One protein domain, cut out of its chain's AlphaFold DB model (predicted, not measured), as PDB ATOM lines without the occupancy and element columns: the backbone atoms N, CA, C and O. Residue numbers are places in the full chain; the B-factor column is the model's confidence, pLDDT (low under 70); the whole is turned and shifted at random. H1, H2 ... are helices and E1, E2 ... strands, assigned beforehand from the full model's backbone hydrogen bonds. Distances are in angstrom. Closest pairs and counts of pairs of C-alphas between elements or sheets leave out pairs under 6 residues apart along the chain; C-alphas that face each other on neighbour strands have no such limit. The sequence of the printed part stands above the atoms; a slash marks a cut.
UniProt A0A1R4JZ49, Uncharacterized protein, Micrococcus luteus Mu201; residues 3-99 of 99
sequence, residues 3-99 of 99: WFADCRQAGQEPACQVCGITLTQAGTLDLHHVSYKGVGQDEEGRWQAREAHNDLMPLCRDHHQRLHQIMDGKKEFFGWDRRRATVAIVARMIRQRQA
ATOM      1  N   TRP A   3     108.984 139.505 121.821       87.88
ATOM      2  CA  TRP A   3     107.680 140.156 121.662       87.88
ATOM      3  C   TRP A   3     106.483 139.241 121.985       87.88
ATOM      4  O   TRP A   3     105.597 139.638 122.732       87.88
ATOM      5  N   PHE A   4     106.473 137.991 121.499       90.62
ATOM      6  CA  PHE A   4     105.377 137.049 121.781       90.62
ATOM      7  C   PHE A   4     105.294 136.662 123.260       90.62
ATOM      8  O   PHE A   4     104.199 136.465 123.786       90.62
ATOM      9  N   ALA A   5     106.448 136.538 123.920       90.75
ATOM     10  CA  ALA A   5     106.501 136.256 125.347       90.75
ATOM     11  C   ALA A   5     105.969 137.450 126.152       90.75
ATOM     12  O   ALA A   5     105.152 137.245 127.045       90.75
ATOM     13  N   ASP A   6     106.355 138.673 125.780       90.94
ATOM     14  CA  ASP A   6     105.888 139.906 126.422       90.94
ATOM     15  C   ASP A   6     104.354 140.054 126.307       90.94
ATOM     16  O   ASP A   6     103.695 140.339 127.306       90.94
ATOM     17  N   CYS A   7     103.752 139.774 125.138       91.19
ATOM     18  CA  CYS A   7     102.285 139.766 124.988       91.19
ATOM     19  C   CYS A   7     101.615 138.782 125.954       91.19
ATOM     20  O   CYS A   7     100.658 139.133 126.643       91.19
ATOM     21  N   ARG A   8     102.134 137.551 126.025       93.50
ATOM     22  CA  ARG A   8     101.569 136.507 126.888       93.50
ATOM     23  C   ARG A   8     101.713 136.844 128.367       93.50
ATOM     24  O   ARG A   8     100.784 136.597 129.128       93.50
ATOM     25  N   GLN A   9     102.833 137.444 128.768       93.81
ATOM     26  CA  GLN A   9     103.018 137.957 130.130       93.81
ATOM     27  C   GLN A   9     102.017 139.068 130.462       93.81
ATOM     28  O   GLN A   9     101.533 139.132 131.588       93.81
ATOM     29  N   ALA A  10     101.644 139.889 129.478       92.44
ATOM     30  CA  ALA A  10     100.575 140.878 129.601       92.44
ATOM     31  C   ALA A  10      99.151 140.280 129.504       92.44
ATOM     32  O   ALA A  10      98.177 141.029 129.460       92.44
ATOM     33  N   GLY A  11      99.003 138.949 129.455       94.75
ATOM     34  CA  GLY A  11      97.707 138.265 129.375       94.75
ATOM     35  C   GLY A  11      97.058 138.285 127.988       94.75
ATOM     36  O   GLY A  11      95.869 138.001 127.861       94.75
ATOM     37  N   GLN A  12      97.815 138.623 126.943       93.88
ATOM     38  CA  GLN A  12      97.334 138.695 125.566       93.88
ATOM     39  C   GLN A  12      97.865 137.509 124.758       93.88
ATOM     40  O   GLN A  12      99.074 137.297 124.681       93.88
ATOM     41  N   GLU A  13      96.976 136.759 124.105       96.00
ATOM     42  CA  GLU A  13      97.390 135.743 123.135       96.00
ATOM     43  C   GLU A  13      97.573 136.394 121.756       96.00
ATOM     44  O   GLU A  13      96.599 136.904 121.190       96.00
ATOM     45  N   PRO A  14      98.791 136.388 121.179       96.25
ATOM     46  CA  PRO A  14      99.003 136.939 119.851       96.25
ATOM     47  C   PRO A  14      98.187 136.194 118.801       96.25
ATOM     48  O   PRO A  14      98.141 134.964 118.788       96.25
ATOM     49  N   ALA A  15      97.597 136.942 117.875       97.56
ATOM     50  CA  ALA A  15      96.832 136.388 116.770       97.56
ATOM     51  C   ALA A  15      97.080 137.177 115.488       97.56
ATOM     52  O   ALA A  15      97.343 138.384 115.526       97.56
ATOM     53  N   CYS A  16      96.970 136.503 114.344       97.94
ATOM     54  CA  CYS A  16      97.030 137.171 113.052       97.94
ATOM     55  C   CYS A  16      95.930 138.230 112.959       97.94
ATOM     56  O   CYS A  16      94.746 137.903 113.024       97.94
ATOM     57  N   GLN A  17      96.311 139.482 112.707       97.06
ATOM     58  CA  GLN A  17      95.358 140.595 112.614       97.06
ATOM     59  C   GLN A  17      94.407 140.517 111.405       97.06
ATOM     60  O   GLN A  17      93.491 141.323 111.299       97.06
ATOM     61  N   VAL A  18      94.599 139.555 110.494       98.06
ATOM     62  CA  VAL A  18      93.724 139.343 109.330       98.06
ATOM     63  C   VAL A  18      92.766 138.169 109.529       98.06
ATOM     64  O   VAL A  18      91.564 138.324 109.329       98.06
ATOM     65  N   CYS A  19      93.267 136.983 109.890       97.62
ATOM     66  CA  CYS A  19      92.431 135.780 110.011       97.62
ATOM     67  C   CYS A  19      92.139 135.328 111.440       97.62
ATOM     68  O   CYS A  19      91.349 134.406 111.611       97.62
ATOM     69  N   GLY A  20      92.760 135.940 112.448       97.50
ATOM     70  CA  GLY A  20      92.527 135.616 113.853       97.50
ATOM     71  C   GLY A  20      93.160 134.312 114.341       97.50
ATOM     72  O   GLY A  20      92.993 133.995 115.513       97.50
ATOM     73  N   ILE A  21      93.901 133.567 113.504       97.81
ATOM     74  CA  ILE A  21      94.624 132.375 113.978       97.81
ATOM     75  C   ILE A  21      95.619 132.779 115.070       97.81
ATOM     76  O   ILE A  21      96.402 133.719 114.885       97.81
ATOM     77  N   THR A  22      95.561 132.099 116.211       98.06
ATOM     78  CA  THR A  22      96.416 132.410 117.358       98.06
ATOM     79  C   THR A  22      97.816 131.833 117.185       98.06
ATOM     80  O   THR A  22      98.031 130.888 116.421       98.06
ATOM     81  N   LEU A  23      98.778 132.372 117.933       96.19
ATOM     82  CA  LEU A  23     100.135 131.840 118.001       96.19
ATOM     83  C   LEU A  23     100.136 130.370 118.435       96.19
ATOM     84  O   LEU A  23     100.863 129.566 117.860       96.19
ATOM     85  N   THR A  24      99.288 130.007 119.401       96.25
ATOM     86  CA  THR A  24      99.112 128.613 119.835       96.25
ATOM     87  C   THR A  24      98.623 127.710 118.704       96.25
ATOM     88  O   THR A  24      99.138 126.608 118.546       96.25
ATOM     89  N   GLN A  25      97.661 128.165 117.897       97.31
ATOM     90  CA  GLN A  25      97.120 127.376 116.784       97.31
ATOM     91  C   GLN A  25      98.105 127.248 115.615       97.31
ATOM     92  O   GLN A  25      98.199 126.189 115.004       97.31
ATOM     93  N   ALA A  26      98.823 128.323 115.288       95.19
ATOM     94  CA  ALA A  26      99.733 128.366 114.145       95.19
ATOM     95  C   ALA A  26     101.138 127.813 114.453       95.19
ATOM     96  O   ALA A  26     101.934 127.615 113.536       95.19
ATOM     97  N   GLY A  27     101.489 127.639 115.732       94.44
ATOM     98  CA  GLY A  27     102.838 127.297 116.200       94.44
ATOM     99  C   GLY A  27     103.840 128.457 116.109       94.44
ATOM    100  O   GLY A  27     104.742 128.563 116.937       94.44
ATOM    101  N   THR A  28     103.669 129.359 115.139       94.12
ATOM    102  CA  THR A  28     104.407 130.619 115.020       94.12
ATOM    103  C   THR A  28     103.591 131.664 114.258       94.12
ATOM    104  O   THR A  28     102.700 131.334 113.476       94.12
ATOM    105  N   LEU A  29     103.926 132.936 114.455       96.94
ATOM    106  CA  LEU A  29     103.469 134.062 113.643       96.94
ATOM    107  C   LEU A  29     104.696 134.855 113.186       96.94
ATOM    108  O   LEU A  29     105.751 134.797 113.822       96.94
ATOM    109  N   ASP A  30     104.543 135.611 112.110       95.94
ATOM    110  CA  ASP A  30     105.523 136.601 111.686       95.94
ATOM    111  C   ASP A  30     105.166 137.961 112.301       95.94
ATOM    112  O   ASP A  30     103.988 138.275 112.509       95.94
ATOM    113  N   LEU A  31     106.181 138.783 112.577       93.62
ATOM    114  CA  LEU A  31     105.988 140.172 112.984       93.62
ATOM    115  C   LEU A  31     106.276 141.095 111.810       93.62
ATOM    116  O   LEU A  31     107.396 141.155 111.308       93.62
ATOM    117  N   HIS A  32     105.248 141.828 111.397       93.88
ATOM    118  CA  HIS A  32     105.376 142.862 110.389       93.88
ATOM    119  C   HIS A  32     105.697 144.200 111.045       93.88
ATOM    120  O   HIS A  32     104.945 144.697 111.884       93.88
ATOM    121  N   HIS A  33     106.789 144.804 110.604       90.81
ATOM    122  CA  HIS A  33     107.217 146.130 111.023       90.81
ATOM    123  C   HIS A  33     106.308 147.190 110.400       90.81
ATOM    124  O   HIS A  33     106.295 147.347 109.179       90.81
ATOM    125  N   VAL A  34     105.564 147.948 111.205       88.06
ATOM    126  CA  VAL A  34     104.767 149.084 110.710       88.06
ATOM    127  C   VAL A  34     105.570 150.385 110.666       88.06
ATOM    128  O   VAL A  34     105.135 151.350 110.047       88.06
ATOM    129  N   SER A  35     106.755 150.417 111.276       80.12
ATOM    130  CA  SER A  35     107.683 151.548 111.283       80.12
ATOM    131  C   SER A  35     109.099 151.035 111.524       80.12
ATOM    132  O   SER A  35     109.291 150.181 112.376       80.12
ATOM    133  N   TYR A  36     110.089 151.595 110.827       72.38
ATOM    134  CA  TYR A  36     111.510 151.304 111.068       72.38
ATOM    135  C   TYR A  36     112.204 152.373 111.919       72.38
ATOM    136  O   TYR A  36     113.422 152.362 112.047       72.38
ATOM    137  N   LYS A  37     111.460 153.318 112.510       71.00
ATOM    138  CA  LYS A  37     112.053 154.428 113.283       71.00
ATOM    139  C   LYS A  37     112.885 153.962 114.485       71.00
ATOM    140  O   LYS A  37     113.742 154.709 114.937       71.00
ATOM    141  N   GLY A  38     112.631 152.755 114.996       65.69
ATOM    142  CA  GLY A  38     113.412 152.141 116.074       65.69
ATOM    143  C   GLY A  38     114.627 151.336 115.603       65.69
ATOM    144  O   GLY A  38     115.349 150.809 116.445       65.69
ATOM    145  N   VAL A  39     114.857 151.205 114.292       68.62
ATOM    146  CA  VAL A  39     116.013 150.488 113.741       68.62
ATOM    147  C   VAL A  39     117.161 151.468 113.556       68.62
ATOM    148  O   VAL A  39     117.078 152.405 112.765       68.62
ATOM    149  N   GLY A  40     118.248 151.239 114.282       72.56
ATOM    150  CA  GLY A  40     119.448 152.065 114.214       72.56
ATOM    151  C   GLY A  40     120.687 151.273 114.600       72.56
ATOM    152  O   GLY A  40     120.588 150.123 115.023       72.56
ATOM    153  N   GLN A  41     121.855 151.880 114.437       78.81
ATOM    154  CA  GLN A  41     123.102 151.313 114.939       78.81
ATOM    155  C   GLN A  41     123.334 151.752 116.390       78.81
ATOM    156  O   GLN A  41     122.955 152.862 116.768       78.81
ATOM    157  N   ASP A  42     123.912 150.876 117.207       80.00
ATOM    158  CA  ASP A  42     124.448 151.259 118.514       80.00
ATOM    159  C   ASP A  42     125.780 152.012 118.392       80.00
ATOM    160  O   ASP A  42     126.275 152.258 117.290       80.00
ATOM    161  N   GLU A  43     126.347 152.406 119.534       83.00
ATOM    162  CA  GLU A  43     127.624 153.128 119.605       83.00
ATOM    163  C   GLU A  43     128.782 152.316 118.990       83.00
ATOM    164  O   GLU A  43     129.761 152.895 118.522       83.00
ATOM    165  N   GLU A  44     128.643 150.988 118.903       86.44
ATOM    166  CA  GLU A  44     129.595 150.076 118.266       86.44
ATOM    167  C   GLU A  44     129.273 149.767 116.789       86.44
ATOM    168  O   GLU A  44     129.912 148.905 116.179       86.44
ATOM    169  N   GLY A  45     128.287 150.443 116.188       81.44
ATOM    170  CA  GLY A  45     127.914 150.272 114.781       81.44
ATOM    171  C   GLY A  45     127.070 149.024 114.484       81.44
ATOM    172  O   GLY A  45     126.812 148.712 113.316       81.44
ATOM    173  N   ARG A  46     126.613 148.287 115.503       81.75
ATOM    174  CA  ARG A  46     125.773 147.093 115.330       81.75
ATOM    175  C   ARG A  46     124.320 147.504 115.153       81.75
ATOM    176  O   ARG A  46     123.783 148.283 115.935       81.75
ATOM    177  N   TRP A  47     123.651 146.933 114.154       74.69
ATOM    178  CA  TRP A  47     122.222 147.155 113.945       74.69
ATOM    179  C   TRP A  47     121.401 146.581 115.101       74.69
ATOM    180  O   TRP A  47     121.423 145.380 115.361       74.69
ATOM    181  N   GLN A  48     120.638 147.445 115.764       68.31
ATOM    182  CA  GLN A  48     119.658 147.082 116.773       68.31
ATOM    183  C   GLN A  48     118.262 147.503 116.312       68.31
ATOM    184  O   GLN A  48     118.005 148.668 116.007       68.31
ATOM    185  N   ALA A  49     117.332 146.552 116.321       66.81
ATOM    186  CA  ALA A  49     115.911 146.843 116.217       66.81
ATOM    187  C   ALA A  49     115.377 147.148 117.625       66.81
ATOM    188  O   ALA A  49     115.039 146.241 118.383       66.81
ATOM    189  N   ARG A  50     115.339 148.432 117.999       66.00
ATOM    190  CA  ARG A  50     114.779 148.932 119.273       66.00
ATOM    191  C   ARG A  50     113.321 149.350 119.122       66.00
ATOM    192  O   ARG A  50     112.869 150.328 119.713       66.00
ATOM    193  N   GLU A  51     112.604 148.649 118.265       66.25
ATOM    194  CA  GLU A  51     111.245 149.016 117.923       66.25
ATOM    195  C   GLU A  51     110.327 148.908 119.129       66.25
ATOM    196  O   GLU A  51     110.417 147.970 119.929       66.25
ATOM    197  N   ALA A  52     109.439 149.891 119.261       69.69
ATOM    198  CA  ALA A  52     108.431 149.839 120.294       69.69
ATOM    199  C   ALA A  52     107.467 148.685 119.990       69.69
ATOM    200  O   ALA A  52     107.214 148.328 118.842       69.69
ATOM    201  N   HIS A  53     106.879 148.101 121.033       66.81
ATOM    202  CA  HIS A  53     105.954 146.975 120.890       66.81
ATOM    203  C   HIS A  53     104.791 147.268 119.913       66.81
ATOM    204  O   HIS A  53     104.301 146.358 119.250       66.81
ATOM    205  N   ASN A  54     104.395 148.544 119.788       74.75
ATOM    206  CA  ASN A  54     103.348 149.063 118.897       74.75
ATOM    207  C   ASN A  54     103.809 149.361 117.449       74.75
ATOM    208  O   ASN A  54     103.009 149.828 116.626       74.75
ATOM    209  N   ASP A  55     105.087 149.141 117.140       84.56
ATOM    210  CA  ASP A  55     105.658 149.178 115.791       84.56
ATOM    211  C   ASP A  55     105.622 147.795 115.116       84.56
ATOM    212  O   ASP A  55     105.999 147.672 113.951       84.56
ATOM    213  N   LEU A  56     105.089 146.774 115.795       90.00
ATOM    214  CA  LEU A  56     105.006 145.404 115.298       90.00
ATOM    215  C   LEU A  56     103.552 144.933 115.205       90.00
ATOM    216  O   LEU A  56     102.729 145.204 116.080       90.00
ATOM    217  N   MET A  57     103.237 144.210 114.131       94.12
ATOM    218  CA  MET A  57     101.918 143.634 113.887       94.12
ATOM    219  C   MET A  57     102.025 142.123 113.627       94.12
ATOM    220  O   MET A  57     102.660 141.732 112.646       94.12
ATOM    221  N   PRO A  58     101.393 141.263 114.448       96.31
ATOM    222  CA  PRO A  58     101.434 139.820 114.243       96.31
ATOM    223  C   PRO A  58     100.550 139.382 113.068       96.31
ATOM    224  O   PRO A  58      99.361 139.710 112.992       96.31
ATOM    225  N   LEU A  59     101.115 138.588 112.160       97.88
ATOM    226  CA  LEU A  59     100.432 138.015 111.000       97.88
ATOM    227  C   LEU A  59     100.845 136.550 110.812       97.88
ATOM    228  O   LEU A  59     101.960 136.168 111.152       97.88
ATOM    229  N   CYS A  60      99.970 135.706 110.256       97.94
ATOM    230  CA  CYS A  60     100.440 134.412 109.755       97.94
ATOM    231  C   CYS A  60     101.269 134.629 108.480       97.94
ATOM    232  O   CYS A  60     101.106 135.650 107.803       97.94
ATOM    233  N   ARG A  61     102.120 133.656 108.136       96.88
ATOM    234  CA  ARG A  61     103.034 133.733 106.987       96.88
ATOM    235  C   ARG A  61     102.341 134.175 105.697       96.88
ATOM    236  O   ARG A  61     102.817 135.091 105.034       96.88
ATOM    237  N   ASP A  62     101.194 133.585 105.378       97.44
ATOM    238  CA  ASP A  62     100.481 133.875 104.130       97.44
ATOM    239  C   ASP A  62      99.987 135.324 104.076       97.44
ATOM    240  O   ASP A  62     100.173 136.023 103.079       97.44
ATOM    241  N   HIS A  63      99.399 135.822 105.168       98.38
ATOM    242  CA  HIS A  63      98.934 137.208 105.230       98.38
ATOM    243  C   HIS A  63     100.093 138.203 105.296       98.38
ATOM    244  O   HIS A  63      99.987 139.289 104.731       98.38
ATOM    245  N   HIS A  64     101.203 137.838 105.935       98.12
ATOM    246  CA  HIS A  64     102.405 138.661 105.963       98.12
ATOM    247  C   HIS A  64     103.009 138.818 104.561       98.12
ATOM    248  O   HIS A  64     103.230 139.938 104.096       98.12
ATOM    249  N   GLN A  65     103.177 137.711 103.834       97.38
ATOM    250  CA  GLN A  65     103.639 137.736 102.447       97.38
ATOM    251  C   GLN A  65     102.675 138.510 101.551       97.38
ATOM    252  O   GLN A  65     103.102 139.326 100.734       97.38
ATOM    253  N   ARG A  66     101.364 138.302 101.718       97.19
ATOM    254  CA  ARG A  66     100.359 139.008 100.924       97.19
ATOM    255  C   ARG A  66     100.385 140.515 101.164       97.19
ATOM    256  O   ARG A  66     100.240 141.277 100.209       97.19
ATOM    257  N   LEU A  67     100.581 140.942 102.410       97.00
ATOM    258  CA  LEU A  67     100.747 142.350 102.755       97.00
ATOM    259  C   LEU A  67     101.927 142.943 101.983       97.00
ATOM    260  O   LEU A  67     101.748 143.945 101.294       97.00
ATOM    261  N   HIS A  68     103.091 142.293 102.029       96.12
ATOM    262  CA  HIS A  68     104.283 142.732 101.304       96.12
ATOM    263  C   HIS A  68     104.073 142.785  99.789       96.12
ATOM    264  O   HIS A  68     104.358 143.799  99.160       96.12
ATOM    265  N   GLN A  69     103.462 141.756  99.199       95.75
ATOM    266  CA  GLN A  69     103.124 141.757  97.771       95.75
ATOM    267  C   GLN A  69     102.254 142.956  97.369       95.75
ATOM    268  O   GLN A  69     102.409 143.496  96.276       95.75
ATOM    269  N   ILE A  70     101.309 143.360  98.224       95.31
ATOM    270  CA  ILE A  70     100.445 144.513  97.959       95.31
ATOM    271  C   ILE A  70     101.221 145.820  98.143       95.31
ATOM    272  O   ILE A  70     101.124 146.696  97.287       95.31
ATOM    273  N   MET A  71     101.960 145.950  99.246       94.06
ATOM    274  CA  MET A  71     102.679 147.170  99.610       94.06
ATOM    275  C   MET A  71     103.796 147.492  98.615       94.06
ATOM    276  O   MET A  71     103.880 148.618  98.136       94.06
ATOM    277  N   ASP A  72     104.604 146.491  98.274       90.38
ATOM    278  CA  ASP A  72     105.805 146.656  97.456       90.38
ATOM    279  C   ASP A  72     105.477 146.544  95.954       90.38
ATOM    280  O   ASP A  72     106.146 147.136  95.108       90.38
ATOM    281  N   GLY A  73     104.412 145.811  95.606       89.88
ATOM    282  CA  GLY A  73     104.026 145.544  94.219       89.88
ATOM    283  C   GLY A  73     103.087 146.574  93.589       89.88
ATOM    284  O   GLY A  73     102.890 146.546  92.372       89.88
ATOM    285  N   LYS A  74     102.480 147.478  94.369       89.62
ATOM    286  CA  LYS A  74     101.500 148.437  93.843       89.62
ATOM    287  C   LYS A  74     101.916 149.887  94.033       89.62
ATOM    288  O   LYS A  74     102.068 150.373  95.149       89.62
ATOM    289  N   LYS A  75     101.912 150.622  92.917       89.81
ATOM    290  CA  LYS A  75     102.175 152.070  92.876       89.81
ATOM    291  C   LYS A  75     101.242 152.894  93.770       89.81
ATOM    292  O   LYS A  75     101.620 153.985  94.172       89.81
ATOM    293  N   GLU A  76     100.050 152.381  94.099       92.19
ATOM    294  CA  GLU A  76      99.081 153.071  94.967       92.19
ATOM    295  C   GLU A  76      99.634 153.381  96.372       92.19
ATOM    296  O   GLU A  76      99.200 154.349  96.991       92.19
ATOM    297  N   PHE A  77     100.621 152.607  96.845       91.06
ATOM    298  CA  PHE A  77     101.265 152.798  98.149       91.06
ATOM    299  C   PHE A  77     102.639 153.474  98.063       91.06
ATOM    300  O   PHE A  77     103.306 153.648  99.083       91.06
ATOM    301  N   PHE A  78     103.084 153.882  96.873       88.06
ATOM    302  CA  PHE A  78     104.381 154.537  96.730       88.06
ATOM    303  C   PHE A  78     104.371 155.891  97.448       88.06
ATOM    304  O   PHE A  78     103.451 156.691  97.287       88.06
ATOM    305  N   GLY A  79     105.391 156.130  98.274       86.94
ATOM    306  CA  GLY A  79     105.507 157.342  99.089       86.94
ATOM    307  C   GLY A  79     104.572 157.395 100.301       86.94
ATOM    308  O   GLY A  79     104.594 158.381 101.035       86.94
ATOM    309  N   TRP A  80     103.760 156.360 100.547       91.88
ATOM    310  CA  TRP A  80     102.987 156.290 101.782       91.88
ATOM    311  C   TRP A  80     103.902 155.974 102.963       91.88
ATOM    312  O   TRP A  80     104.802 155.141 102.875       91.88
ATOM    313  N   ASP A  81     103.604 156.588 104.105       90.94
ATOM    314  CA  ASP A  81     104.136 156.130 105.383       90.94
ATOM    315  C   ASP A  81     103.772 154.648 105.604       90.94
ATOM    316  O   ASP A  81     102.627 154.229 105.392       90.94
ATOM    317  N   ARG A  82     104.757 153.846 106.034       91.62
ATOM    318  CA  ARG A  82     104.623 152.386 106.152       91.62
ATOM    319  C   ARG A  82     103.521 151.977 107.126       91.62
ATOM    320  O   ARG A  82     102.824 150.989 106.869       91.62
ATOM    321  N   ARG A  83     103.303 152.743 108.200       92.19
ATOM    322  CA  ARG A  83     102.238 152.470 109.173       92.19
ATOM    323  C   ARG A  83     100.885 152.694 108.523       92.19
ATOM    324  O   ARG A  83     100.029 151.810 108.582       92.19
ATOM    325  N   ARG A  84     100.714 153.824 107.831       93.44
ATOM    326  CA  ARG A  84      99.487 154.124 107.081       93.44
ATOM    327  C   ARG A  84      99.192 153.061 106.017       93.44
ATOM    328  O   ARG A  84      98.060 152.580 105.946       93.44
ATOM    329  N   ALA A  85     100.189 152.679 105.219       95.06
ATOM    330  CA  ALA A  85     100.038 151.652 104.189       95.06
ATOM    331  C   ALA A  85      99.652 150.295 104.798       95.06
ATOM    332  O   ALA A  85      98.686 149.677 104.356       95.06
ATOM    333  N   THR A  86     100.335 149.875 105.869       95.56
ATOM    334  CA  THR A  86     100.033 148.620 106.574       95.56
ATOM    335  C   THR A  86      98.578 148.570 107.027       95.56
ATOM    336  O   THR A  86      97.863 147.628 106.690       95.56
ATOM    337  N   VAL A  87      98.118 149.594 107.755       95.38
ATOM    338  CA  VAL A  87      96.752 149.631 108.295       95.38
ATOM    339  C   VAL A  87      95.716 149.568 107.170       95.38
ATOM    340  O   VAL A  87      94.761 148.796 107.258       95.38
ATOM    341  N   ALA A  88      95.919 150.319 106.083       96.50
ATOM    342  CA  ALA A  88      95.004 150.317 104.943       96.50
ATOM    343  C   ALA A  88      94.927 148.945 104.246       96.50
ATOM    344  O   ALA A  88      93.832 148.472 103.924       96.50
ATOM    345  N   ILE A  89      96.076 148.294 104.037       97.00
ATOM    346  CA  ILE A  89      96.169 146.982 103.385       97.00
ATOM    347  C   ILE A  89      95.529 145.903 104.259       97.00
ATOM    348  O   ILE A  89      94.687 145.146 103.776       97.00
ATOM    349  N   VAL A  90      95.852 145.868 105.552       97.69
ATOM    350  CA  VAL A  90      95.292 144.897 106.503       97.69
ATOM    351  C   VAL A  90      93.779 145.058 106.617       97.69
ATOM    352  O   VAL A  90      93.054 144.075 106.486       97.69
ATOM    353  N   ALA A  91      93.276 146.291 106.737       97.31
ATOM    354  CA  ALA A  91      91.838 146.548 106.756       97.31
ATOM    355  C   ALA A  91      91.143 146.066 105.471       97.31
ATOM    356  O   ALA A  91      90.032 145.536 105.521       97.31
ATOM    357  N   ARG A  92      91.791 146.213 104.307       96.38
ATOM    358  CA  ARG A  92      91.289 145.657 103.045       96.38
ATOM    359  C   ARG A  92      91.261 144.128 103.072       96.38
ATOM    360  O   ARG A  92      90.261 143.555 102.651       96.38
ATOM    361  N   MET A  93      92.318 143.482 103.558       97.56
ATOM    362  CA  MET A  93      92.406 142.019 103.635       97.56
ATOM    363  C   MET A  93      91.356 141.428 104.585       97.56
ATOM    364  O   MET A  93      90.740 140.421 104.247       97.56
ATOM    365  N   ILE A  94      91.093 142.082 105.724       97.50
ATOM    366  CA  ILE A  94      90.020 141.694 106.655       97.50
ATOM    367  C   ILE A  94      88.665 141.716 105.943       97.50
ATOM    368  O   ILE A  94      87.939 140.726 105.979       97.50
ATOM    369  N   ARG A  95      88.338 142.811 105.240       95.69
ATOM    370  CA  ARG A  95      87.069 142.924 104.500       95.69
ATOM    371  C   ARG A  95      86.919 141.848 103.426       95.69
ATOM    372  O   ARG A  95      85.842 141.294 103.275       95.69
ATOM    373  N   GLN A  96      87.994 141.531 102.706       93.50
ATOM    374  CA  GLN A  96      87.983 140.503 101.658       93.50
ATOM    375  C   GLN A  96      87.779 139.079 102.189       93.50
ATOM    376  O   GLN A  96      87.386 138.216 101.419       93.50
ATOM    377  N   ARG A  97      88.053 138.823 103.473       91.44
ATOM    378  CA  ARG A  97      87.767 137.534 104.124       91.44
ATOM    379  C   ARG A  97      86.321 137.385 104.594       91.44
ATOM    380  O   ARG A  97      85.915 136.268 104.891       91.44
ATOM    381  N   GLN A  98      85.616 138.497 104.784       80.88
ATOM    382  CA  GLN A  98      84.250 138.527 105.318       80.88
ATOM    383  C   GLN A  98      83.181 138.576 104.218       80.88
ATOM    384  O   GLN A  98      82.004 138.399 104.524       80.88
ATOM    385  N   ALA A  99      83.589 138.856 102.979       62.97
ATOM    386  CA  ALA A  99      82.762 138.795 101.778       62.97
ATOM    387  C   ALA A  99      82.819 137.390 101.168       62.97
ATOM    388  O   ALA A  99      81.776 136.956 100.636       62.97
TER     389      ALA A  99
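What this domain is: This is residues 3 to 99 of the 99 residues of an uncharacterized protein of Micrococcus luteus Mu201 (UniProt A0A1R4JZ49). A short pair of strands, E1 and E4, lies in the middle, with two steeply set helices, H3 and H4, on one side and H1, H2 and the long link between them on the other. The hairpin E2-E3 reaches away as an arm at one end of the longest axis, and H4 runs toward the other end. The printed part has 97 residues; along it come H1, H2, E1, E2, E3, E4, H3 and H4, of mixed class, with two antiparallel two-stranded sheets. It is flat and only just compact, close to loose, with a radius of gyration of the C-alphas of 14.7 A and spans of 50 by 37 by 17 A.

How they stand to each other: H1, residues 3 to 9, and H2, residues 23 to 26, are only just apart, closest C-alphas 8.3 A. E1, residues 30 to 33, is antiparallel to E4, residues 56 to 59, at 143 degrees; N 30 and O 59, 2.8 A, are within hydrogen-bond range. E2, residues 39 to 41, and E3, residues 47 to 49, form a hairpin, with N 48 and O 40 at 2.8 A. H3, residues 61 to 73, comes closest to E1 at the C-alphas of Asp 30 and Arg 61, 6.0 A. H4, residues 82 to 98, touches H3, residues 85 to 90 meeting 67 to 71 alone, closest at the C-alphas of Leu 67 and Ile 89, 6.5 A; they run opposite ways at a steep tilt of 57 degrees. Every O i to N i+4 pair is within range in H1, H3 and H4; H2 is too short for one.

Where its parts are: H1 begins at C-alpha 3 (107.680, 140.156, 121.662). H3 is 17.4 A long, and H4, 24.7 A, ends at C-alpha 98 (84.250, 138.527, 105.318).

The domain as a whole: The C-alphas of Glu 44 and Ala 99 are farthest apart, 50.9 A. The printed part has no cut; the link H1 to H2, 13 residues, is long. Residues 38 to 39, 48 to 53 and 99 have pLDDT under 70.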